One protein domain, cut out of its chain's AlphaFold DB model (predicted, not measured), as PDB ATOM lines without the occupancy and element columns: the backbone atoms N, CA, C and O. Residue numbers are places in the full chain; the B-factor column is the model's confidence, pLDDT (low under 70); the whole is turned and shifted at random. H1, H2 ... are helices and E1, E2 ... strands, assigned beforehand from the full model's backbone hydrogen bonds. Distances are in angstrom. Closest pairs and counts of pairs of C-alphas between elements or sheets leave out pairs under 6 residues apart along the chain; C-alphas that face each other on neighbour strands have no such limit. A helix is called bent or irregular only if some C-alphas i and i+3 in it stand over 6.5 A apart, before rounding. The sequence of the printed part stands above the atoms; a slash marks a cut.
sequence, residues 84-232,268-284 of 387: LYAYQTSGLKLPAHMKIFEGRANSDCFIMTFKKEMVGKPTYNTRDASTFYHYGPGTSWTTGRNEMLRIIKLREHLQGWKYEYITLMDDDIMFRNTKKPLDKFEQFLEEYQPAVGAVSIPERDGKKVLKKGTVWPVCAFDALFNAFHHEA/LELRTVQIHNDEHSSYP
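Overview. This is residues 84 to 232 and 268 to 284 of the 387 residues of the protein "Hypothetical protein" of Pyramimonas obovata (UniProt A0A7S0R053). A strongly twisted sheet of nine strands runs through the domain from E3 at one end to E7 at the other, with the long helix H2 over one face, and H1 and H3 on the opposite face. Towards the E7 end the sheet curls round H3, its strand E9 makes a sharp bend, and the tiny helix H4 sits at that end. The printed part has 166 residues, with four named helices and nine named strands in the order E1 H1 E2 E3 H2 E4 E5 H3 E6 H4 E7 E8 E9; the class is mixed, helices and strands. The sheet is branched, with both parallel and antiparallel neighbours. The whole is compact, with a radius of gyration of the C-alphas of 15.8 A, and spans 47 by 38 by 27 A.

Along the chain. Start in the sheet. Find C-alpha 84 at (1.127, 35.124, 19.663); there E1 begins, residues 84 to 89, 16.4 A long. E2, residues 107 to 113, measures 19.8 A, and E3 holds residues 131 to 135. E4 is residues 165 to 169, E5 173 to 176, E6 196 to 200, E7 215 to 217 and E8 225 to 229. The longest strand, E9, residues 268 to 277, measures 20.0 A and ends at C-alpha 277, (4.338, 15.503, 13.876). Among the helices, look for H2 from C-alpha 141 at (-6.256, 18.805, 24.268) to residue 159, 26.8 A on. H3 is residues 181 to 192, 16.3 A; H1 is residues 96 to 101 and H4 residues 202 to 205. H1 is neither bent nor irregular, but only just: C-alphas 97 and 100 are 6.5 A apart.

Arrangement. Begin at E1, which has E2 on one side and E4 on the other side, both parallel to it: look for N 87 and O 110 at 3.1 A, and N 86 and O 167 at 2.8 A. E3, an edge strand, is parallel to E2, with N 113 and O 134 at 2.8 A. On from E4, E8 is antiparallel to it, with N 168 and O 226 at 2.9 A, and E6 is antiparallel to E8, with N 197 and O 227 at 2.8 A. E9 bends by 94 degrees at residue 272 and has three neighbours: E6 is parallel to it on one side, with N 198 and O 268 at 2.9 A. On the other side lie the edge strands E7, beside residues 268 to 271, and E5, beside residues 274 to 277, both antiparallel to E9; N 216 and O 269 are 2.9 A apart, and N 174 and O 276 also 2.9 A. E1, H1 and E2 form a strand-helix-strand unit, two parallel neighbour strands with a helix between them along the chain, and its crossover is right-handed. H2 is over E1 and E2 at a height over the sheet of 7.7 A, slantwise to the strands at 40 degrees to E1 on the local plane; Met 112 and Met 148 have C-alphas 7.0 A apart, the closest of E2 and H2. H1 and H3 are on the same face, opposite to that of H2. The closest C-alphas of H1 and E2 are those of Phe 101 and Cys 109, 5.9 A; those of H3 and E9 are Pro 181 and Val 273, 5.8 A. H4 is on the sheet, with C-alphas 202 and 274 the closest to E9 at 6.9 A. In H2 and H3 every O i to N i+4 pair is within hydrogen-bond range; in H1 it is 0 of 2, with 2 of 3 O i to N i+3 pairs, and H4 is too short for an i+4 pair.

Size, cuts and confidence. The C-alphas farthest apart are those of Gly 120 and Lys 212, 47.8 A. Residues 233 to 267 are not printed; across this cut C-alphas 232 and 268 are 13.2 A apart. The link from E2 to E3, residues 114 to 130, is long. Mean pLDDT of the printed part is 88.2; look for values under 70 at residues 122 to 128 and 205 to 213.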
ATOM      1  N   LEU A  84       0.973  35.980  18.497       97.56
ATOM      2  CA  LEU A  84       1.127  35.124  19.663       97.56
ATOM      3  C   LEU A  84       1.196  33.665  19.227       97.56
ATOM      4  O   LEU A  84       0.331  33.189  18.496       97.56
ATOM      5  N   TYR A  85       2.190  32.947  19.732       98.19
ATOM      6  CA  TYR A  85       2.349  31.508  19.556       98.19
ATOM      7  C   TYR A  85       2.033  30.803  20.868       98.19
ATOM      8  O   TYR A  85       2.661  31.101  21.877       98.19
ATOM      9  N   ALA A  86       1.069  29.886  20.874       97.69
ATOM     10  CA  ALA A  86       0.613  29.206  22.076       97.69
ATOM     11  C   ALA A  86       0.580  27.688  21.888       97.69
ATOM     12  O   ALA A  86      -0.031  27.179  20.944       97.69
ATOM     13  N   TYR A  87       1.215  26.970  22.812       96.31
ATOM     14  CA  TYR A  87       1.208  25.512  22.841       96.31
ATOM     15  C   TYR A  87       1.151  24.978  24.267       96.31
ATOM     16  O   TYR A  87       1.543  25.639  25.235       96.31
ATOM     17  N   GLN A  88       0.669  23.745  24.385       94.00
ATOM     18  CA  GLN A  88       0.612  23.015  25.645       94.00
ATOM     19  C   GLN A  88       1.631  21.875  25.653       94.00
ATOM     20  O   GLN A  88       1.822  21.224  24.638       94.00
ATOM     21  N   THR A  89       2.263  21.603  26.793       92.81
ATOM     22  CA  THR A  89       3.259  20.532  26.933       92.81
ATOM     23  C   THR A  89       3.145  19.803  28.272       92.81
ATOM     24  O   THR A  89       2.557  20.290  29.236       92.81
ATOM     25  N   SER A  90       3.710  18.601  28.382       88.69
ATOM     26  CA  SER A  90       3.629  17.804  29.616       88.69
ATOM     27  C   SER A  90       4.357  18.432  30.820       88.69
ATOM     28  O   SER A  90       4.069  18.074  31.961       88.69
ATOM     29  N   GLY A  91       5.278  19.371  30.591       78.38
ATOM     30  CA  GLY A  91       6.033  20.061  31.644       78.38
ATOM     31  C   GLY A  91       7.261  19.309  32.168       78.38
ATOM     32  O   GLY A  91       7.921  19.799  33.077       78.38
ATOM     33  N   LEU A  92       7.615  18.144  31.604       74.69
ATOM     34  CA  LEU A  92       8.846  17.424  31.973       74.69
ATOM     35  C   LEU A  92      10.114  18.165  31.524       74.69
ATOM     36  O   LEU A  92      11.100  18.217  32.255       74.69
ATOM     37  N   LYS A  93      10.088  18.724  30.314       80.00
ATOM     38  CA  LYS A  93      11.133  19.572  29.739       80.00
ATOM     39  C   LYS A  93      10.540  20.263  28.517       80.00
ATOM     40  O   LYS A  93       9.807  19.617  27.773       80.00
ATOM     41  N   LEU A  94      10.855  21.541  28.301       82.81
ATOM     42  CA  LEU A  94      10.464  22.208  27.058       82.81
ATOM     43  C   LEU A  94      11.184  21.540  25.880       82.81
ATOM     44  O   LEU A  94      12.417  21.411  25.943       82.81
ATOM     45  N   PRO A  95      10.461  21.121  24.827       86.12
ATOM     46  CA  PRO A  95      11.099  20.546  23.656       86.12
ATOM     47  C   PRO A  95      12.057  21.556  23.018       86.12
ATOM     48  O   PRO A  95      11.732  22.734  22.854       86.12
ATOM     49  N   ALA A  96      13.277  21.119  22.697       89.44
ATOM     50  CA  ALA A  96      14.340  22.029  22.262       89.44
ATOM     51  C   ALA A  96      13.993  22.756  20.954       89.44
ATOM     52  O   ALA A  96      14.390  23.909  20.777       89.44
ATOM     53  N   HIS A  97      13.234  22.106  20.070       90.75
ATOM     54  CA  HIS A  97      12.774  22.677  18.807       90.75
ATOM     55  C   HIS A  97      11.758  23.806  18.988       90.75
ATOM     56  O   HIS A  97      11.714  24.698  18.148       90.75
ATOM     57  N   MET A  98      11.019  23.838  20.100       92.88
ATOM     58  CA  MET A  98      10.031  24.889  20.380       92.88
ATOM     59  C   MET A  98      10.670  26.213  20.819       92.88
ATOM     60  O   MET A  98      10.019  27.255  20.806       92.88
ATOM     61  N   LYS A  99      11.976  26.232  21.122       91.81
ATOM     62  CA  LYS A  99      12.690  27.472  21.479       91.81
ATOM     63  C   LYS A  99      12.656  28.536  20.382       91.81
ATOM     64  O   LYS A  99      12.862  29.707  20.680       91.81
ATOM     65  N   ILE A 100      12.390  28.157  19.130       93.62
ATOM     66  CA  ILE A 100      12.278  29.099  18.006       93.62
ATOM     67  C   ILE A 100      11.152  30.129  18.187       93.62
ATOM     68  O   ILE A 100      11.201  31.181  17.552       93.62
ATOM     69  N   PHE A 101      10.157  29.836  19.033       94.50
ATOM     70  CA  PHE A 101       9.033  30.728  19.324       94.50
ATOM     71  C   PHE A 101       9.348  31.741  20.437       94.50
ATOM     72  O   PHE A 101       8.684  32.771  20.533       94.50
ATOM     73  N   GLU A 102      10.353  31.476  21.275       91.31
ATOM     74  CA  GLU A 102      10.682  32.307  22.434       91.31
ATOM     75  C   GLU A 102      11.510  33.546  22.045       91.31
ATOM     76  O   GLU A 102      12.358  33.500  21.155       91.31
ATOM     77  N   GLY A 103      11.293  34.669  22.741       87.00
ATOM     78  CA  GLY A 103      12.159  35.855  22.640       87.00
ATOM     79  C   GLY A 103      12.126  36.607  21.301       87.00
ATOM     80  O   GLY A 103      12.990  37.446  21.055       87.00
ATOM     81  N   ARG A 104      11.146  36.334  20.432       91.81
ATOM     82  CA  ARG A 104      10.993  37.018  19.140       91.81
ATOM     83  C   ARG A 104      10.548  38.476  19.314       91.81
ATOM     84  O   ARG A 104       9.804  38.823  20.234       91.81
ATOM     85  N   ALA A 105      10.987  39.332  18.389       90.31
ATOM     86  CA  ALA A 105      10.711  40.769  18.427       90.31
ATOM     87  C   ALA A 105       9.228  41.099  18.187       90.31
ATOM     88  O   ALA A 105       8.678  41.941  18.886       90.31
ATOM     89  N   ASN A 106       8.580  40.412  17.239       92.19
ATOM     90  CA  ASN A 106       7.202  40.694  16.817       92.19
ATOM     91  C   ASN A 106       6.171  39.674  17.335       92.19
ATOM     92  O   ASN A 106       5.005  39.704  16.940       92.19
ATOM     93  N   SER A 107       6.587  38.753  18.209       95.19
ATOM     94  CA  SER A 107       5.677  37.763  18.770       95.19
ATOM     95  C   SER A 107       5.920  37.490  20.244       95.19
ATOM     96  O   SER A 107       7.051  37.573  20.731       95.19
ATOM     97  N   ASP A 108       4.845  37.158  20.946       95.44
ATOM     98  CA  ASP A 108       4.908  36.538  22.266       95.44
ATOM     99  C   ASP A 108       4.775  35.014  22.143       95.44
ATOM    100  O   ASP A 108       4.228  34.491  21.166       95.44
ATOM    101  N   CYS A 109       5.283  34.301  23.145       95.56
ATOM    102  CA  CYS A 109       5.155  32.857  23.280       95.56
ATOM    103  C   CYS A 109       4.422  32.520  24.581       95.56
ATOM    104  O   CYS A 109       4.825  32.936  25.669       95.56
ATOM    105  N   PHE A 110       3.345  31.755  24.475       95.50
ATOM    106  CA  PHE A 110       2.606  31.238  25.608       95.50
ATOM    107  C   PHE A 110       2.781  29.731  25.711       95.50
ATOM    108  O   PHE A 110       2.459  28.981  24.793       95.50
ATOM    109  N   ILE A 111       3.264  29.288  26.864       94.56
ATOM    110  CA  ILE A 111       3.521  27.884  27.120       94.56
ATOM    111  C   ILE A 111       2.670  27.436  28.301       94.56
ATOM    112  O   ILE A 111       2.884  27.859  29.440       94.56
ATOM    113  N   MET A 112       1.716  26.549  28.040       94.44
ATOM    114  CA  MET A 112       0.922  25.924  29.092       94.44
ATOM    115  C   MET A 112       1.467  24.533  29.418       94.44
ATOM    116  O   MET A 112       1.826  23.778  28.519       94.44
ATOM    117  N   THR A 113       1.506  24.149  30.692       93.56
ATOM    118  CA  THR A 113       1.790  22.766  31.088       93.56
ATOM    119  C   THR A 113       0.605  22.113  31.773       93.56
ATOM    120  O   THR A 113      -0.147  22.787  32.467       93.56
ATOM    121  N   PHE A 114       0.415  20.805  31.568       92.06
ATOM    122  CA  PHE A 114      -0.796  20.116  32.047       92.06
ATOM    123  C   PHE A 114      -0.551  18.877  32.919       92.06
ATOM    124  O   PHE A 114      -1.438  18.492  33.680       92.06
ATOM    125  N   LYS A 115       0.636  18.249  32.855       91.06
ATOM    126  CA  LYS A 115       0.981  17.119  33.748       91.06
ATOM    127  C   LYS A 115       1.827  17.538  34.943       91.06
ATOM    128  O   LYS A 115       1.678  16.961  36.015       91.06
ATOM    129  N   LYS A 116       2.748  18.483  34.748       88.88
ATOM    130  CA  LYS A 116       3.632  18.997  35.798       88.88
ATOM    131  C   LYS A 116       3.823  20.497  35.658       88.88
ATOM    132  O   LYS A 116       3.953  21.011  34.546       88.88
ATOM    133  N   GLU A 117       3.874  21.179  36.791       87.06
ATOM    134  CA  GLU A 117       4.292  22.575  36.852       87.06
ATOM    135  C   GLU A 117       5.784  22.690  36.509       87.06
ATOM    136  O   GLU A 117       6.585  21.818  36.856       87.06
ATOM    137  N   MET A 118       6.170  23.765  35.820       81.06
ATOM    138  CA  MET A 118       7.579  24.020  35.531       81.06
ATOM    139  C   MET A 118       8.270  24.701  36.704       81.06
ATOM    140  O   MET A 118       8.031  25.869  37.004       81.06
ATOM    141  N   VAL A 119       9.196  23.975  37.327       73.19
ATOM    142  CA  VAL A 119      10.021  24.491  38.423       73.19
ATOM    143  C   VAL A 119      10.860  25.679  37.940       73.19
ATOM    144  O   VAL A 119      11.525  25.609  36.907       73.19
ATOM    145  N   GLY A 120      10.839  26.780  38.697       71.38
ATOM    146  CA  GLY A 120      11.648  27.973  38.418       71.38
ATOM    147  C   GLY A 120      11.124  28.870  37.291       71.38
ATOM    148  O   GLY A 120      11.772  29.860  36.954       71.38
ATOM    149  N   LYS A 121       9.958  28.562  36.711       71.06
ATOM    150  CA  LYS A 121       9.251  29.442  35.777       71.06
ATOM    151  C   LYS A 121       7.996  29.965  36.476       71.06
ATOM    152  O   LYS A 121       7.067  29.185  36.663       71.06
ATOM    153  N   PRO A 122       7.952  31.240  36.905       61.12
ATOM    154  CA  PRO A 122       6.766  31.760  37.567       61.12
ATOM    155  C   PRO A 122       5.565  31.644  36.624       61.12
ATOM    156  O   PRO A 122       5.625  32.071  35.472       61.12
ATOM    157  N   THR A 123       4.466  31.090  37.132       61.44
ATOM    158  CA  THR A 123       3.165  30.921  36.458       61.44
ATOM    159  C   THR A 123       2.423  32.245  36.232       61.44
ATOM    160  O   THR A 123       1.217  32.267  35.983       61.44
ATOM    161  N   TYR A 124       3.139  33.369  36.305       57.81
ATOM    162  CA  TYR A 124       2.558  34.698  36.343       57.81
ATOM    163  C   TYR A 124       2.957  35.530  35.132       57.81
ATOM    164  O   TYR A 124       4.124  35.766  34.821       57.81
ATOM    165  N   ASN A 125       1.891  35.975  34.484       56.59
ATOM    166  CA  ASN A 125       1.774  36.877  33.362       56.59
ATOM    167  C   ASN A 125       2.370  38.257  33.708       56.59
ATOM    168  O   ASN A 125       1.630  39.194  34.004       56.59
ATOM    169  N   THR A 126       3.698  38.402  33.733       58.00
ATOM    170  CA  THR A 126       4.277  39.749  33.792       58.00
ATOM    171  C   THR A 126       3.995  40.435  32.461       58.00
ATOM    172  O   THR A 126       4.143  39.846  31.382       58.00
ATOM    173  N   ARG A 127       3.526  41.683  32.544       61.66
ATOM    174  CA  ARG A 127       3.058  42.473  31.397       61.66
ATOM    175  C   ARG A 127       4.111  42.576  30.284       61.66
ATOM    176  O   ARG A 127       3.732  42.689  29.123       61.66
ATOM    177  N   ASP A 128       5.385  42.445  30.659       66.31
ATOM    178  CA  ASP A 128       6.553  42.685  29.810       66.31
ATOM    179  C   ASP A 128       7.266  41.401  29.349       66.31
ATOM    180  O   ASP A 128       8.207  41.466  28.557       66.31
ATOM    181  N   ALA A 129       6.858  40.219  29.824       75.81
ATOM    182  CA  ALA A 129       7.505  38.980  29.405       75.81
ATOM    183  C   ALA A 129       7.103  38.600  27.975       75.81
ATOM    184  O   ALA A 129       5.919  38.429  27.687       75.81
ATOM    185  N   SER A 130       8.105  38.402  27.111       86.62
ATOM    186  CA  SER A 130       7.932  37.889  25.745       86.62
ATOM    187  C   SER A 130       7.574  36.405  25.690       86.62
ATOM    188  O   SER A 130       7.034  35.934  24.693       86.62
ATOM    189  N   THR A 131       7.859  35.677  26.768       90.75
ATOM    190  CA  THR A 131       7.449  34.291  26.971       90.75
ATOM    191  C   THR A 131       6.798  34.178  28.341       90.75
ATOM    192  O   THR A 131       7.423  34.537  29.340       90.75
ATOM    193  N   PHE A 132       5.575  33.660  28.410       90.31
ATOM    194  CA  PHE A 132       4.861  33.469  29.672       90.31
ATOM    195  C   PHE A 132       4.315  32.050  29.813       90.31
ATOM    196  O   PHE A 132       4.133  31.325  28.834       90.31
ATOM    197  N   TYR A 133       4.095  31.654  31.065       91.31
ATOM    198  CA  TYR A 133       3.846  30.272  31.449       91.31
ATOM    199  C   TYR A 133       2.572  30.140  32.272       91.31
ATOM    200  O   TYR A 133       2.272  31.002  33.098       91.31
ATOM    201  N   HIS A 134       1.857  29.035  32.089       91.81
ATOM    202  CA  HIS A 134       0.717  28.679  32.929       91.81
ATOM    203  C   HIS A 134       0.704  27.183  33.223       91.81
ATOM    204  O   HIS A 134       0.981  26.376  32.340       91.81
ATOM    205  N   TYR A 135       0.345  26.811  34.449       92.88
ATOM    206  CA  TYR A 135       0.097  25.422  34.808       92.88
ATOM    207  C   TYR A 135      -1.411  25.173  34.848       92.88
ATOM    208  O   TYR A 135      -2.090  25.640  35.756       92.88
ATOM    209  N   GLY A 136      -1.915  24.447  33.848       92.69
ATOM    210  CA  GLY A 136      -3.313  24.045  33.699       92.69
ATOM    211  C   GLY A 136      -3.491  22.547  33.974       92.69
ATOM    212  O   GLY A 136      -3.655  21.775  33.022       92.69
ATOM    213  N   PRO A 137      -3.419  22.094  35.242       93.00
ATOM    214  CA  PRO A 137      -3.501  20.680  35.586       93.00
ATOM    215  C   PRO A 137      -4.834  20.060  35.172       93.00
ATOM    216  O   PRO A 137      -5.889  20.675  35.295       93.00
ATOM    217  N   GLY A 138      -4.793  18.807  34.719       90.88
ATOM    218  CA  GLY A 138      -6.004  18.041  34.394       90.88
ATOM    219  C   GLY A 138      -6.729  18.500  33.126       90.88
ATOM    220  O   GLY A 138      -7.794  17.970  32.812       90.88
ATOM    221  N   THR A 139      -6.153  19.445  32.381       94.50
ATOM    222  CA  THR A 139      -6.627  19.784  31.042       94.50
ATOM    223  C   THR A 139      -6.283  18.671  30.053       94.50
ATOM    224  O   THR A 139      -5.297  17.942  30.189       94.50
ATOM    225  N   SER A 140      -7.139  18.521  29.053       93.81
ATOM    226  CA  SER A 140      -6.915  17.670  27.890       93.81
ATOM    227  C   SER A 140      -6.691  18.569  26.666       93.81
ATOM    228  O   SER A 140      -6.584  19.784  26.798       93.81
ATOM    229  N   TRP A 141      -6.564  18.016  25.462       94.38
ATOM    230  CA  TRP A 141      -6.256  18.805  24.268       94.38
ATOM    231  C   TRP A 141      -7.268  19.917  23.972       94.38
ATOM    232  O   TRP A 141      -6.883  21.034  23.633       94.38
ATOM    233  N   THR A 142      -8.564  19.652  24.151       95.69
ATOM    234  CA  THR A 142      -9.604  20.643  23.844       95.69
ATOM    235  C   THR A 142      -9.739  21.668  24.965       95.69
ATOM    236  O   THR A 142      -9.666  22.874  24.731       95.69
ATOM    237  N   THR A 143      -9.904  21.195  26.201       96.31
ATOM    238  CA  THR A 143     -10.001  22.051  27.393       96.31
ATOM    239  C   THR A 143      -8.733  22.857  27.625       96.31
ATOM    240  O   THR A 143      -8.824  24.011  28.027       96.31
ATOM    241  N   GLY A 144      -7.566  22.309  27.293       96.38
ATOM    242  CA  GLY A 144      -6.288  23.003  27.366       96.38
ATOM    243  C   GLY A 144      -6.181  24.156  26.372       96.38
ATOM    244  O   GLY A 144      -5.816  25.261  26.762       96.38
ATOM    245  N   ARG A 145      -6.590  23.969  25.108       97.00
ATOM    246  CA  ARG A 145      -6.664  25.075  24.130       97.00
ATOM    247  C   ARG A 145      -7.654  26.163  24.542       97.00
ATOM    248  O   ARG A 145      -7.365  27.347  24.370       97.00
ATOM    249  N   ASN A 146      -8.789  25.779  25.121       97.31
ATOM    250  CA  ASN A 146      -9.771  26.733  25.636       97.31
ATOM    251  C   ASN A 146      -9.243  27.510  26.848       97.31
ATOM    252  O   ASN A 146      -9.429  28.724  26.922       97.31
ATOM    253  N   GLU A 147      -8.550  26.836  27.765       96.06
ATOM    254  CA  GLU A 147      -7.910  27.476  28.913       96.06
ATOM    255  C   GLU A 147      -6.799  28.425  28.464       96.06
ATOM    256  O   GLU A 147      -6.719  29.562  28.936       96.06
ATOM    257  N   MET A 148      -6.005  28.016  27.468       96.38
ATOM    258  CA  MET A 148      -5.015  28.899  26.873       96.38
ATOM    259  C   MET A 148      -5.674  30.161  26.310       96.38
ATOM    260  O   MET A 148      -5.276  31.269  26.661       96.38
ATOM    261  N   LEU A 149      -6.726  30.019  25.499       96.69
ATOM    262  CA  LEU A 149      -7.459  31.159  24.949       96.69
ATOM    263  C   LEU A 149      -7.988  32.094  26.045       96.69
ATOM    264  O   LEU A 149      -7.875  33.313  25.916       96.69
ATOM    265  N   ARG A 150      -8.529  31.538  27.134       95.06
ATOM    266  CA  ARG A 150      -9.016  32.312  28.283       95.06
ATOM    267  C   ARG A 150      -7.906  33.181  28.880       95.06
ATOM    268  O   ARG A 150      -8.117  34.367  29.129       95.06
ATOM    269  N   ILE A 151      -6.721  32.609  29.079       93.94
ATOM    270  CA  ILE A 151      -5.553  33.310  29.633       93.94
ATOM    271  C   ILE A 151      -5.030  34.366  28.660       93.94
ATOM    272  O   ILE A 151      -4.686  35.469  29.082       93.94
ATOM    273  N   ILE A 152      -5.017  34.062  27.362       94.38
ATOM    274  CA  ILE A 152      -4.617  35.004  26.315       94.38
ATOM    275  C   ILE A 152      -5.543  36.219  26.317       94.38
ATOM    276  O   ILE A 152      -5.064  37.346  26.400       94.38
ATOM    277  N   LYS A 153      -6.863  36.008  26.307       93.12
ATOM    278  CA  LYS A 153      -7.853  37.094  26.339       93.12
ATOM    279  C   LYS A 153      -7.752  37.923  27.621       93.12
ATOM    280  O   LYS A 153      -7.839  39.149  27.566       93.12
ATOM    281  N   LEU A 154      -7.500  37.280  28.763       90.88
ATOM    282  CA  LEU A 154      -7.212  37.983  30.013       90.88
ATOM    283  C   LEU A 154      -5.943  38.845  29.894       90.88
ATOM    284  O   LEU A 154      -5.947  39.991  30.337       90.88
ATOM    285  N   ARG A 155      -4.872  38.332  29.274       90.25
ATOM    286  CA  ARG A 155      -3.634  39.089  29.028       90.25
ATOM    287  C   ARG A 155      -3.890  40.302  28.134       90.25
ATOM    288  O   ARG A 155      -3.501  41.395  28.530       90.25
ATOM    289  N   GLU A 156      -4.580  40.128  27.006       92.12
ATOM    290  CA  GLU A 156      -4.957  41.232  26.107       92.12
ATOM    291  C   GLU A 156      -5.707  42.334  26.872       92.12
ATOM    292  O   GLU A 156      -5.365  43.517  26.806       92.12
ATOM    293  N   HIS A 157      -6.696  41.939  27.682       89.56
ATOM    294  CA  HIS A 157      -7.482  42.868  28.488       89.56
ATOM    295  C   HIS A 157      -6.630  43.636  29.510       89.56
ATOM    296  O   HIS A 157      -6.708  44.860  29.577       89.56
ATOM    297  N   LEU A 158      -5.783  42.937  30.274       88.12
ATOM    298  CA  LEU A 158      -4.891  43.556  31.263       88.12
ATOM    299  C   LEU A 158      -3.837  44.466  30.617       88.12
ATOM    300  O   LEU A 158      -3.400  45.451  31.212       88.12
ATOM    301  N   GLN A 159      -3.411  44.136  29.400       87.75
ATOM    302  CA  GLN A 159      -2.451  44.931  28.649       87.75
ATOM    303  C   GLN A 159      -3.087  46.154  27.984       87.75
ATOM    304  O   GLN A 159      -2.397  47.166  27.837       87.75
ATOM    305  N   GLY A 160      -4.381  46.097  27.667       91.06
ATOM    306  CA  GLY A 160      -5.107  47.150  26.960       91.06
ATOM    307  C   GLY A 160      -4.888  47.120  25.446       91.06
ATOM    308  O   GLY A 160      -5.153  48.113  24.774       91.06
ATOM    309  N   TRP A 161      -4.399  46.004  24.908       93.06
ATOM    310  CA  TRP A 161      -4.161  45.788  23.483       93.06
ATOM    311  C   TRP A 161      -4.326  44.304  23.133       93.06
ATOM    312  O   TRP A 161      -4.334  43.458  24.022       93.06
ATOM    313  N   LYS A 162      -4.476  43.977  21.848       94.00
ATOM    314  CA  LYS A 162      -4.682  42.602  21.360       94.00
ATOM    315  C   LYS A 162      -3.617  42.154  20.364       94.00
ATOM    316  O   LYS A 162      -2.970  42.997  19.735       94.00
ATOM    317  N   TYR A 163      -3.477  40.843  20.196       95.94
ATOM    318  CA  TYR A 163      -2.704  40.279  19.092       95.94
ATOM    319  C   TYR A 163      -3.541  40.299  17.814       95.94
ATOM    320  O   TYR A 163      -4.768  40.210  17.844       95.94
ATOM    321  N   GLU A 164      -2.874  40.411  16.676       96.44
ATOM    322  CA  GLU A 164      -3.501  40.285  15.364       96.44
ATOM    323  C   GLU A 164      -3.775  38.829  15.017       96.44
ATOM    324  O   GLU A 164      -4.868  38.508  14.552       96.44
ATOM    325  N   TYR A 165      -2.829  37.942  15.343       98.25
ATOM    326  CA  TYR A 165      -3.017  36.498  15.237       98.25
ATOM    327  C   TYR A 165      -2.666  35.773  16.526       98.25
ATOM    328  O   TYR A 165      -1.613  36.001  17.126       98.25
ATOM    329  N   ILE A 166      -3.525  34.820  16.883       98.38
ATOM    330  CA  ILE A 166      -3.264  33.817  17.913       98.38
ATOM    331  C   ILE A 166      -3.045  32.480  17.211       98.38
ATOM    332  O   ILE A 166      -3.959  31.948  16.582       98.38
ATOM    333  N   THR A 167      -1.841  31.929  17.330       98.56
ATOM    334  CA  THR A 167      -1.479  30.625  16.776       98.56
ATOM    335  C   THR A 167      -1.563  29.562  17.856       98.56
ATOM    336  O   THR A 167      -0.777  29.586  18.799       98.56
ATOM    337  N   LEU A 168      -2.502  28.629  17.711       98.31
ATOM    338  CA  LEU A 168      -2.605  27.442  18.557       98.31
ATOM    339  C   LEU A 168      -1.903  26.277  17.864       98.31
ATOM    340  O   LEU A 168      -2.198  25.985  16.702       98.31
ATOM    341  N   MET A 169      -0.998  25.614  18.579       97.06
ATOM    342  CA  MET A 169      -0.216  24.512  18.028       97.06
ATOM    343  C   MET A 169       0.069  23.412  19.049       97.06
ATOM    344  O   MET A 169      -0.063  23.621  20.259       97.06
ATOM    345  N   ASP A 170       0.469  22.250  18.545       94.81
ATOM    346  CA  ASP A 170       0.958  21.143  19.370       94.81
ATOM    347  C   ASP A 170       2.469  21.299  19.652       94.81
ATOM    348  O   ASP A 170       3.174  22.026  18.949       94.81
ATOM    349  N   ASP A 171       2.974  20.680  20.724       93.62
ATOM    350  CA  ASP A 171       4.375  20.809  21.165       93.62
ATOM    351  C   ASP A 171       5.341  19.815  20.506       93.62
ATOM    352  O   ASP A 171       6.559  19.913  20.673       93.62
ATOM    353  N   ASP A 172       4.798  18.888  19.729       91.88
ATOM    354  CA  ASP A 172       5.477  17.817  18.997       91.88
ATOM    355  C   ASP A 172       5.663  18.135  17.499       91.88
ATOM    356  O   ASP A 172       6.176  17.311  16.735       91.88
ATOM    357  N   ILE A 173       5.300  19.346  17.063       93.44
ATOM    358  CA  ILE A 173       5.502  19.773  15.678       93.44
ATOM    359  C   ILE A 173       6.974  20.060  15.387       93.44
ATOM    360  O   ILE A 173       7.697  20.654  16.182       93.44
ATOM    361  N   MET A 174       7.402  19.726  14.178       93.12
ATOM    362  CA  MET A 174       8.760  19.964  13.704       93.12
ATOM    363  C   MET A 174       8.718  20.584  12.309       93.12
ATOM    364  O   MET A 174       8.027  20.090  11.420       93.12
ATOM    365  N   PHE A 175       9.465  21.668  12.089       93.06
ATOM    366  CA  PHE A 175       9.556  22.295  10.768       93.06
ATOM    367  C   PHE A 175      10.524  21.528   9.863       93.06
ATOM    368  O   PHE A 175      11.686  21.315  10.213       93.06
ATOM    369  N   ARG A 176      10.078  21.182   8.653       87.44
ATOM    370  CA  ARG A 176      10.893  20.514   7.626       87.44
ATOM    371  C   ARG A 176      11.285  21.474   6.517       87.44
ATOM    372  O   ARG A 176      10.492  22.299   6.066       87.44
ATOM    373  N   ASN A 177      12.524  21.324   6.044       80.44
ATOM    374  CA  ASN A 177      13.019  21.884   4.779       80.44
ATOM    375  C   ASN A 177      12.803  23.397   4.590       80.44
ATOM    376  O   ASN A 177      12.816  23.900   3.467       80.44
ATOM    377  N   THR A 178      12.639  24.144   5.684       83.81
ATOM    378  CA  THR A 178      12.268  25.556   5.641       83.81
ATOM    379  C   THR A 178      13.234  26.370   6.485       83.81
ATOM    380  O   THR A 178      13.232  26.299   7.710       83.81
ATOM    381  N   LYS A 179      14.062  27.187   5.830       89.81
ATOM    382  CA  LYS A 179      14.857  28.206   6.525       89.81
ATOM    383  C   LYS A 179      13.931  29.316   7.018       89.81
ATOM    384  O   LYS A 179      13.130  29.809   6.224       89.81
ATOM    385  N   LYS A 180      14.097  29.719   8.283       93.50
ATOM    386  CA  LYS A 180      13.323  30.790   8.939       93.50
ATOM    387  C   LYS A 180      11.802  30.605   8.763       93.50
ATOM    388  O   LYS A 180      11.148  31.457   8.166       93.50
ATOM    389  N   PRO A 181      11.240  29.473   9.226       95.38
ATOM    390  CA  PRO A 181       9.844  29.128   8.963       95.38
ATOM    391  C   PRO A 181       8.869  30.166   9.522       95.38
ATOM    392  O   PRO A 181       7.918  30.523   8.836       95.38
ATOM    393  N   LEU A 182       9.150  30.702  10.713       96.44
ATOM    394  CA  LEU A 182       8.293  31.700  11.353       96.44
ATOM    395  C   LEU A 182       8.309  33.037  10.618       96.44
ATOM    396  O   LEU A 182       7.250  33.594  10.391       96.44
ATOM    397  N   ASP A 183       9.469  33.510  10.159       96.06
ATOM    398  CA  ASP A 183       9.548  34.770   9.405       96.06
ATOM    399  C   ASP A 183       8.734  34.679   8.099       96.06
ATOM    400  O   ASP A 183       8.017  35.606   7.738       96.06
ATOM    401  N   LYS A 184       8.796  33.528   7.412       95.88
ATOM    402  CA  LYS A 184       7.980  33.270   6.214       95.88
ATOM    403  C   LYS A 184       6.492  33.171   6.528       95.88
ATOM    404  O   LYS A 184       5.674  33.640   5.744       95.88
ATOM    405  N   PHE A 185       6.148  32.523   7.637       97.50
ATOM    406  CA  PHE A 185       4.762  32.382   8.060       97.50
ATOM    407  C   PHE A 185       4.163  33.733   8.464       97.50
ATOM    408  O   PHE A 185       3.079  34.074   8.014       97.50
ATOM    409  N   GLU A 186       4.899  34.548   9.216       97.62
ATOM    410  CA  GLU A 186       4.496  35.904   9.595       97.62
ATOM    411  C   GLU A 186       4.345  36.814   8.370       97.62
ATOM    412  O   GLU A 186       3.366  37.548   8.286       97.62
ATOM    413  N   GLN A 187       5.243  36.716   7.381       96.31
ATOM    414  CA  GLN A 187       5.089  37.427   6.105       96.31
ATOM    415  C   GLN A 187       3.811  37.001   5.365       96.31
ATOM    416  O   GLN A 187       3.116  37.835   4.795       96.31
ATOM    417  N   PHE A 188       3.485  35.710   5.382       97.06
ATOM    418  CA  PHE A 188       2.242  35.197   4.810       97.06
ATOM    419  C   PHE A 188       0.999  35.740   5.529       97.06
ATOM    420  O   PHE A 188       0.052  36.149   4.862       97.06
ATOM    421  N   LEU A 189       0.997  35.777   6.865       97.56
ATOM    422  CA  LEU A 189      -0.111  36.356   7.626       97.56
ATOM    423  C   LEU A 189      -0.273  37.846   7.314       97.56
ATOM    424  O   LEU A 189      -1.391  38.308   7.109       97.56
ATOM    425  N   GLU A 190       0.840  38.572   7.208       95.56
ATOM    426  CA  GLU A 190       0.845  39.991   6.868       95.56
ATOM    427  C   GLU A 190       0.323  40.268   5.452       95.56
ATOM    428  O   GLU A 190      -0.483  41.180   5.276       95.56
ATOM    429  N   GLU A 191       0.760  39.484   4.462       95.69
ATOM    430  CA  GLU A 191       0.413  39.665   3.046       95.69
ATOM    431  C   GLU A 191      -1.032  39.256   2.739       95.69
ATOM    432  O   GLU A 191      -1.733  39.971   2.023       95.69
ATOM    433  N   TYR A 192      -1.486  38.112   3.261       95.94
ATOM    434  CA  TYR A 192      -2.770  37.521   2.866       95.94
ATOM    435  C   TYR A 192      -3.902  37.776   3.855       95.94
ATOM    436  O   TYR A 192      -5.067  37.632   3.484       95.94
ATOM    437  N   GLN A 193      -3.572  38.108   5.100       96.56
ATOM    438  CA  GLN A 193      -4.529  38.357   6.174       96.56
ATOM    439  C   GLN A 193      -5.666  37.309   6.267       96.56
ATOM    440  O   GLN A 193      -6.851  37.664   6.228       96.56
ATOM    441  N   PRO A 194      -5.355  35.996   6.305       97.50
ATOM    442  CA  PRO A 194      -6.387  34.966   6.326       97.50
ATOM    443  C   PRO A 194      -7.171  34.987   7.641       97.50
ATOM    444  O   PRO A 194      -6.614  35.228   8.703       97.50
ATOM    445  N   ALA A 195      -8.449  34.605   7.616       97.38
ATOM    446  CA  ALA A 195      -9.191  34.357   8.855       97.38
ATOM    447  C   ALA A 195      -8.556  33.211   9.660       97.38
ATOM    448  O   ALA A 195      -8.455  33.289  10.888       97.38
ATOM    449  N   VAL A 196      -8.101  32.170   8.951       98.44
ATOM    450  CA  VAL A 196      -7.276  31.094   9.506       98.44
ATOM    451  C   VAL A 196      -6.093  30.818   8.583       98.44
ATOM    452  O   VAL A 196      -6.275  30.422   7.430       98.44
ATOM    453  N   GLY A 197      -4.884  31.023   9.097       98.19
ATOM    454  CA  GLY A 197      -3.632  30.651   8.451       98.19
ATOM    455  C   GLY A 197      -3.130  29.301   8.959       98.19
ATOM    456  O   GLY A 197      -2.980  29.114  10.165       98.19
ATOM    457  N   ALA A 198      -2.838  28.378   8.050       97.19
ATOM    458  CA  ALA A 198      -2.255  27.071   8.346       97.19
ATOM    459  C   ALA A 198      -0.935  26.870   7.584       97.19
ATOM    460  O   ALA A 198      -0.578  27.640   6.688       97.19
ATOM    461  N   VAL A 199      -0.208  25.814   7.932       95.06
ATOM    462  CA  VAL A 199       1.019  25.371   7.248       95.06
ATOM    463  C   VAL A 199       0.805  23.990   6.639       95.06
ATOM    464  O   VAL A 199      -0.052  23.233   7.092       95.06
ATOM    465  N   SER A 200       1.578  23.661   5.605       91.69
ATOM    466  CA  SER A 200       1.434  22.376   4.913       91.69
ATOM    467  C   SER A 200       1.959  21.212   5.748       91.69
ATOM    468  O   SER A 200       2.998  21.306   6.409       91.69
ATOM    469  N   ILE A 201       1.244  20.092   5.646       89.38
ATOM    470  CA  ILE A 201       1.624  18.791   6.195       89.38
ATOM    471  C   ILE A 201       1.780  17.853   4.991       89.38
ATOM    472  O   ILE A 201       0.780  17.342   4.473       89.38
ATOM    473  N   PRO A 202       3.006  17.651   4.476       81.44
ATOM    474  CA  PRO A 202       3.234  16.933   3.221       81.44
ATOM    475  C   PRO A 202       2.646  15.517   3.184       81.44
ATOM    476  O   PRO A 202       2.264  15.032   2.115       81.44
ATOM    477  N   GLU A 203       2.566  14.854   4.339       75.44
ATOM    478  CA  GLU A 203       1.955  13.537   4.519       75.44
ATOM    479  C   GLU A 203       0.475  13.527   4.104       75.44
ATOM    480  O   GLU A 203      -0.003  12.530   3.561       75.44
ATOM    481  N   ARG A 204      -0.224  14.654   4.289       70.25
ATOM    482  CA  ARG A 204      -1.618  14.864   3.887       70.25
ATOM    483  C   ARG A 204      -1.740  15.239   2.414       70.25
ATOM    484  O   ARG A 204      -2.577  14.703   1.693       70.25
ATOM    485  N   ASP A 205      -0.887  16.153   1.962       62.97
ATOM    486  CA  ASP A 205      -1.045  16.784   0.649       62.97
ATOM    487  C   ASP A 205      -0.593  15.864  -0.499       62.97
ATOM    488  O   ASP A 205      -1.016  16.014  -1.646       62.97
ATOM    489  N   GLY A 206       0.236  14.859  -0.205       59.59
ATOM    490  CA  GLY A 206       0.779  13.924  -1.184       59.59
ATOM    491  C   GLY A 206       1.744  14.569  -2.186       59.59
ATOM    492  O   GLY A 206       1.743  15.765  -2.473       59.59
ATOM    493  N   LYS A 207       2.602  13.743  -2.797       53.59
ATOM    494  CA  LYS A 207       3.745  14.210  -3.614       53.59
ATOM    495  C   LYS A 207       3.376  15.058  -4.847       53.59
ATOM    496  O   LYS A 207       4.252  15.695  -5.426       53.59
ATOM    497  N   LYS A 208       2.116  15.039  -5.301       50.81
ATOM    498  CA  LYS A 208       1.677  15.684  -6.556       50.81
ATOM    499  C   LYS A 208       1.210  17.132  -6.382       50.81
ATOM    500  O   LYS A 208       1.149  17.864  -7.365       50.81
ATOM    501  N   VAL A 209       0.904  17.544  -5.155       51.66
ATOM    502  CA  VAL A 209       0.150  18.772  -4.867       51.66
ATOM    503  C   VAL A 209       1.080  19.975  -4.605       51.66
ATOM    504  O   VAL A 209       0.672  21.126  -4.724       51.66
ATOM    505  N   LEU A 210       2.383  19.723  -4.432       52.59
ATOM    506  CA  LEU A 210       3.442  20.729  -4.250       52.59
ATOM    507  C   LEU A 210       3.839  21.504  -5.531       52.59
ATOM    508  O   LEU A 210       4.755  22.319  -5.486       52.59
ATOM    509  N   LYS A 211       3.209  21.240  -6.688       52.84
ATOM    510  CA  LYS A 211       3.652  21.774  -7.996       52.84
ATOM    511  C   LYS A 211       2.987  23.079  -8.462       52.84
ATOM    512  O   LYS A 211       3.432  23.627  -9.464       52.84
ATOM    513  N   LYS A 212       1.955  23.598  -7.791       52.28
ATOM    514  CA  LYS A 212       1.318  24.884  -8.155       52.28
ATOM    515  C   LYS A 212       1.190  25.753  -6.901       52.28
ATOM    516  O   LYS A 212       0.748  25.229  -5.901       52.28
ATOM    517  N   GLY A 213       1.563  27.036  -6.946       63.44
ATOM    518  CA  GLY A 213       1.289  28.047  -5.901       63.44
ATOM    519  C   GLY A 213       1.961  27.863  -4.524       63.44
ATOM    520  O   GLY A 213       2.144  26.753  -4.036       63.44
ATOM    521  N   THR A 214       2.310  28.972  -3.867       84.00
ATOM    522  CA  THR A 214       2.887  28.988  -2.506       84.00
ATOM    523  C   THR A 214       1.831  29.031  -1.400       84.00
ATOM    524  O   THR A 214       2.103  28.556  -0.299       84.00
ATOM    525  N   VAL A 215       0.643  29.564  -1.696       91.38
ATOM    526  CA  VAL A 215      -0.481  29.751  -0.766       91.38
ATOM    527  C   VAL A 215      -1.749  29.182  -1.390       91.38
ATOM    528  O   VAL A 215      -1.991  29.400  -2.578       91.38
ATOM    529  N   TRP A 216      -2.520  28.411  -0.624       89.62
ATOM    530  CA  TRP A 216      -3.691  27.685  -1.124       89.62
ATOM    531  C   TRP A 216      -4.920  27.911  -0.248       89.62
ATOM    532  O   TRP A 216      -4.807  27.777   0.969       89.62
ATOM    533  N   PRO A 217      -6.105  28.167  -0.829       91.44
ATOM    534  CA  PRO A 217      -7.344  28.058  -0.080       91.44
ATOM    535  C   PRO A 217      -7.623  26.588   0.243       91.44
ATOM    536  O   PRO A 217      -7.535  25.721  -0.630       91.44
ATOM    537  N   VAL A 218      -7.978  26.307   1.494       89.75
ATOM    538  CA  VAL A 218      -8.301  24.953   1.957       89.75
ATOM    539  C   VAL A 218      -9.652  24.936   2.665       89.75
ATOM    540  O   VAL A 218     -10.025  25.881   3.348       89.75
ATOM    541  N   CYS A 219     -10.408  23.851   2.492       85.69
ATOM    542  CA  CYS A 219     -11.675  23.634   3.203       85.69
ATOM    543  C   CYS A 219     -11.505  22.801   4.480       85.69
ATOM    544  O   CYS A 219     -12.414  22.741   5.296       85.69
ATOM    545  N   ALA A 220     -10.347  22.167   4.655       88.12
ATOM    546  CA  ALA A 220     -10.002  21.376   5.823       88.12
ATOM    547  C   ALA A 220      -8.519  21.571   6.142       88.12
ATOM    548  O   ALA A 220      -7.681  21.666   5.241       88.12
ATOM    549  N   PHE A 221      -8.187  21.606   7.425       92.94
ATOM    550  CA  PHE A 221      -6.837  21.825   7.933       92.94
ATOM    551  C   PHE A 221      -6.671  21.101   9.265       92.94
ATOM    552  O   PHE A 221      -7.628  20.967  10.035       92.94
ATOM    553  N   ASP A 222      -5.467  20.589   9.508       92.69
ATOM    554  CA  ASP A 222      -5.165  19.890  10.750       92.69
ATOM    555  C   ASP A 222      -5.094  20.880  11.921       92.69
ATOM    556  O   ASP A 222      -4.956  22.088  11.745       92.69
ATOM    557  N   ALA A 223      -5.213  20.375  13.137       94.31
ATOM    558  CA  ALA A 223      -5.125  21.169  14.337       94.31
ATOM    559  C   ALA A 223      -3.683  21.477  14.782       94.31
ATOM    560  O   ALA A 223      -3.521  22.306  15.679       94.31
ATOM    561  N   LEU A 224      -2.666  20.849  14.176       94.62
ATOM    562  CA  LEU A 224      -1.254  20.954  14.582       94.62
ATOM    563  C   LEU A 224      -0.711  22.387  14.671       94.62
ATOM    564  O   LEU A 224       0.094  22.656  15.557       94.62
ATOM    565  N   PHE A 225      -1.101  23.294  13.766       97.38
ATOM    566  CA  PHE A 225      -0.563  24.659  13.720       97.38
ATOM    567  C   PHE A 225      -1.512  25.613  12.984       97.38
ATOM    568  O   PHE A 225      -1.498  25.692  11.754       97.38
ATOM    569  N   ASN A 226      -2.331  26.343  13.747       98.19
ATOM    570  CA  ASN A 226      -3.388  27.205  13.213       98.19
ATOM    571  C   ASN A 226      -3.311  28.610  13.798       98.19
ATOM    572  O   ASN A 226      -3.507  28.786  15.001       98.19
ATOM    573  N   ALA A 227      -3.086  29.600  12.939       98.56
ATOM    574  CA  ALA A 227      -3.152  31.018  13.263       98.56
ATOM    575  C   ALA A 227      -4.556  31.557  12.996       98.56
ATOM    576  O   ALA A 227      -5.030  31.531  11.865       98.56
ATOM    577  N   PHE A 228      -5.212  32.077  14.026       98.44
ATOM    578  CA  PHE A 228      -6.536  32.682  13.931       98.44
ATOM    579  C   PHE A 228      -6.403  34.199  13.959       98.44
ATOM    580  O   PHE A 228      -5.852  34.739  14.924       98.44
ATOM    581  N   HIS A 229      -6.928  34.883  12.939       97.50
ATOM    582  CA  HIS A 229      -7.029  36.342  12.964       97.50
ATOM    583  C   HIS A 229      -7.933  36.773  14.122       97.50
ATOM    584  O   HIS A 229      -8.923  36.100  14.424       97.50
ATOM    585  N   HIS A 230      -7.641  37.904  14.762       94.00
ATOM    586  CA  HIS A 230      -8.333  38.326  15.983       94.00
ATOM    587  C   HIS A 230      -9.861  38.426  15.829       94.00
ATOM    588  O   HIS A 230     -10.600  38.255  16.798       94.00
ATOM    589  N   GLU A 231     -10.356  38.715  14.625       90.81
ATOM    590  CA  GLU A 231     -11.794  38.804  14.336       90.81
ATOM    591  C   GLU A 231     -12.433  37.443  14.108       90.81
ATOM    592  O   GLU A 231     -13.634  37.287  14.313       90.81
ATOM    593  N   ALA A 232     -11.634  36.464  13.691       94.81
ATOM    594  CA  ALA A 232     -12.058  35.084  13.559       94.81
ATOM    595  C   ALA A 232     -12.064  34.373  14.917       94.81
ATOM    596  O   ALA A 232     -12.899  33.501  15.136       94.81
ATOM    597  N   LEU A 268      -6.414  29.788   4.557       95.94
ATOM    598  CA  LEU A 268      -5.270  29.695   3.656       95.94
ATOM    599  C   LEU A 268      -4.146  28.865   4.276       95.94
ATOM    600  O   LEU A 268      -3.813  29.016   5.446       95.94
ATOM    601  N   GLU A 269      -3.531  28.017   3.463       95.06
ATOM    602  CA  GLU A 269      -2.377  27.201   3.824       95.06
ATOM    603  C   GLU A 269      -1.119  27.713   3.115       95.06
ATOM    604  O   GLU A 269      -1.088  27.814   1.884       95.06
ATOM    605  N   LEU A 270      -0.058  27.984   3.880       94.62
ATOM    606  CA  LEU A 270       1.267  28.289   3.351       94.62
ATOM    607  C   LEU A 270       2.054  26.996   3.116       94.62
ATOM    608  O   LEU A 270       2.512  26.343   4.051       94.62
ATOM    609  N   ARG A 271       2.285  26.653   1.849       90.94
ATOM    610  CA  ARG A 271       2.903  25.370   1.467       90.94
ATOM    611  C   ARG A 271       4.418  25.341   1.460       90.94
ATOM    612  O   ARG A 271       5.027  24.274   1.398       90.94
ATOM    613  N   THR A 272       5.035  26.515   1.503       90.81
ATOM    614  CA  THR A 272       6.494  26.655   1.562       90.81
ATOM    615  C   THR A 272       7.042  26.534   2.981       90.81
ATOM    616  O   THR A 272       8.260  26.466   3.141       90.81
ATOM    617  N   VAL A 273       6.159  26.507   3.984       93.44
ATOM    618  CA  VAL A 273       6.461  26.167   5.373       93.44
ATOM    619  C   VAL A 273       5.796  24.825   5.645       93.44
ATOM    620  O   VAL A 273       4.579  24.701   5.555       93.44
ATOM    621  N   GLN A 274       6.612  23.814   5.922       92.81
ATOM    622  CA  GLN A 274       6.146  22.447   6.135       92.81
ATOM    623  C   GLN A 274       6.391  22.035   7.574       92.81
ATOM    624  O   GLN A 274       7.487  22.266   8.099       92.81
ATOM    625  N   ILE A 275       5.401  21.387   8.174       93.25
ATOM    626  CA  ILE A 275       5.541  20.742   9.475       93.25
ATOM    627  C   ILE A 275       5.279  19.247   9.359       93.25
ATOM    628  O   ILE A 275       4.632  18.779   8.425       93.25
ATOM    629  N   HIS A 276       5.780  18.515  10.338       91.50
ATOM    630  CA  HIS A 276       5.390  17.144  10.612       91.50
ATOM    631  C   HIS A 276       5.209  16.976  12.117       91.50
ATOM    632  O   HIS A 276       5.756  17.755  12.899       91.50
ATOM    633  N   ASN A 277       4.455  15.956  12.503       88.56
ATOM    634  CA  ASN A 277       4.338  15.503  13.876       88.56
ATOM    635  C   ASN A 277       4.659  14.005  13.865       88.56
ATOM    636  O   ASN A 277       3.832  13.201  13.441       88.56
ATOM    637  N   ASP A 278       5.885  13.656  14.254       77.06
ATOM    638  CA  ASP A 278       6.320  12.256  14.308       77.06
ATOM    639  C   ASP A 278       6.019  11.622  15.683       77.06
ATOM    640  O   ASP A 278       6.052  10.399  15.822       77.06
ATOM    641  N   GLU A 279       5.715  12.430  16.707       79.31
ATOM    642  CA  GLU A 279       5.516  11.977  18.086       79.31
ATOM    643  C   GLU A 279       4.034  11.988  18.472       79.31
ATOM    644  O   GLU A 279       3.527  12.906  19.099       79.31
ATOM    645  N   HIS A 280       3.318  10.903  18.182       72.81
ATOM    646  CA  HIS A 280       1.921  10.789  18.596       72.81
ATOM    647  C   HIS A 280       1.769  10.102  19.957       72.81
ATOM    648  O   HIS A 280       1.867   8.880  20.084       72.81
ATOM    649  N   SER A 281       1.442  10.890  20.983       78.94
ATOM    650  CA  SER A 281       0.921  10.343  22.241       78.94
ATOM    651  C   SER A 281      -0.417   9.620  22.020       78.94
ATOM    652  O   SER A 281      -1.144   9.890  21.068       78.94
ATOM    653  N   SER A 282      -0.781   8.704  22.921       85.50
ATOM    654  CA  SER A 282      -2.117   8.092  22.898       85.50
ATOM    655  C   SER A 282      -3.188   9.116  23.288       85.50
ATOM    656  O   SER A 282      -3.040   9.813  24.293       85.50
ATOM    657  N   TYR A 283      -4.274   9.182  22.515       88.56
ATOM    658  CA  TYR A 283      -5.427  10.042  22.784       88.56
ATOM    659  C   TYR A 283      -6.741   9.418  22.292       88.56
ATOM    660  O   TYR A 283      -6.725   8.516  21.444       88.56
ATOM    661  N   PRO A 284      -7.903   9.889  22.786       90.06
ATOM    662  CA  PRO A 284      -9.199   9.459  22.279       90.06
ATOM    663  C   PRO A 284      -9.348   9.816  20.794       90.06
ATOM    664  O   PRO A 284      -9.449  10.987  20.430       90.06
TER     665      PRO A 284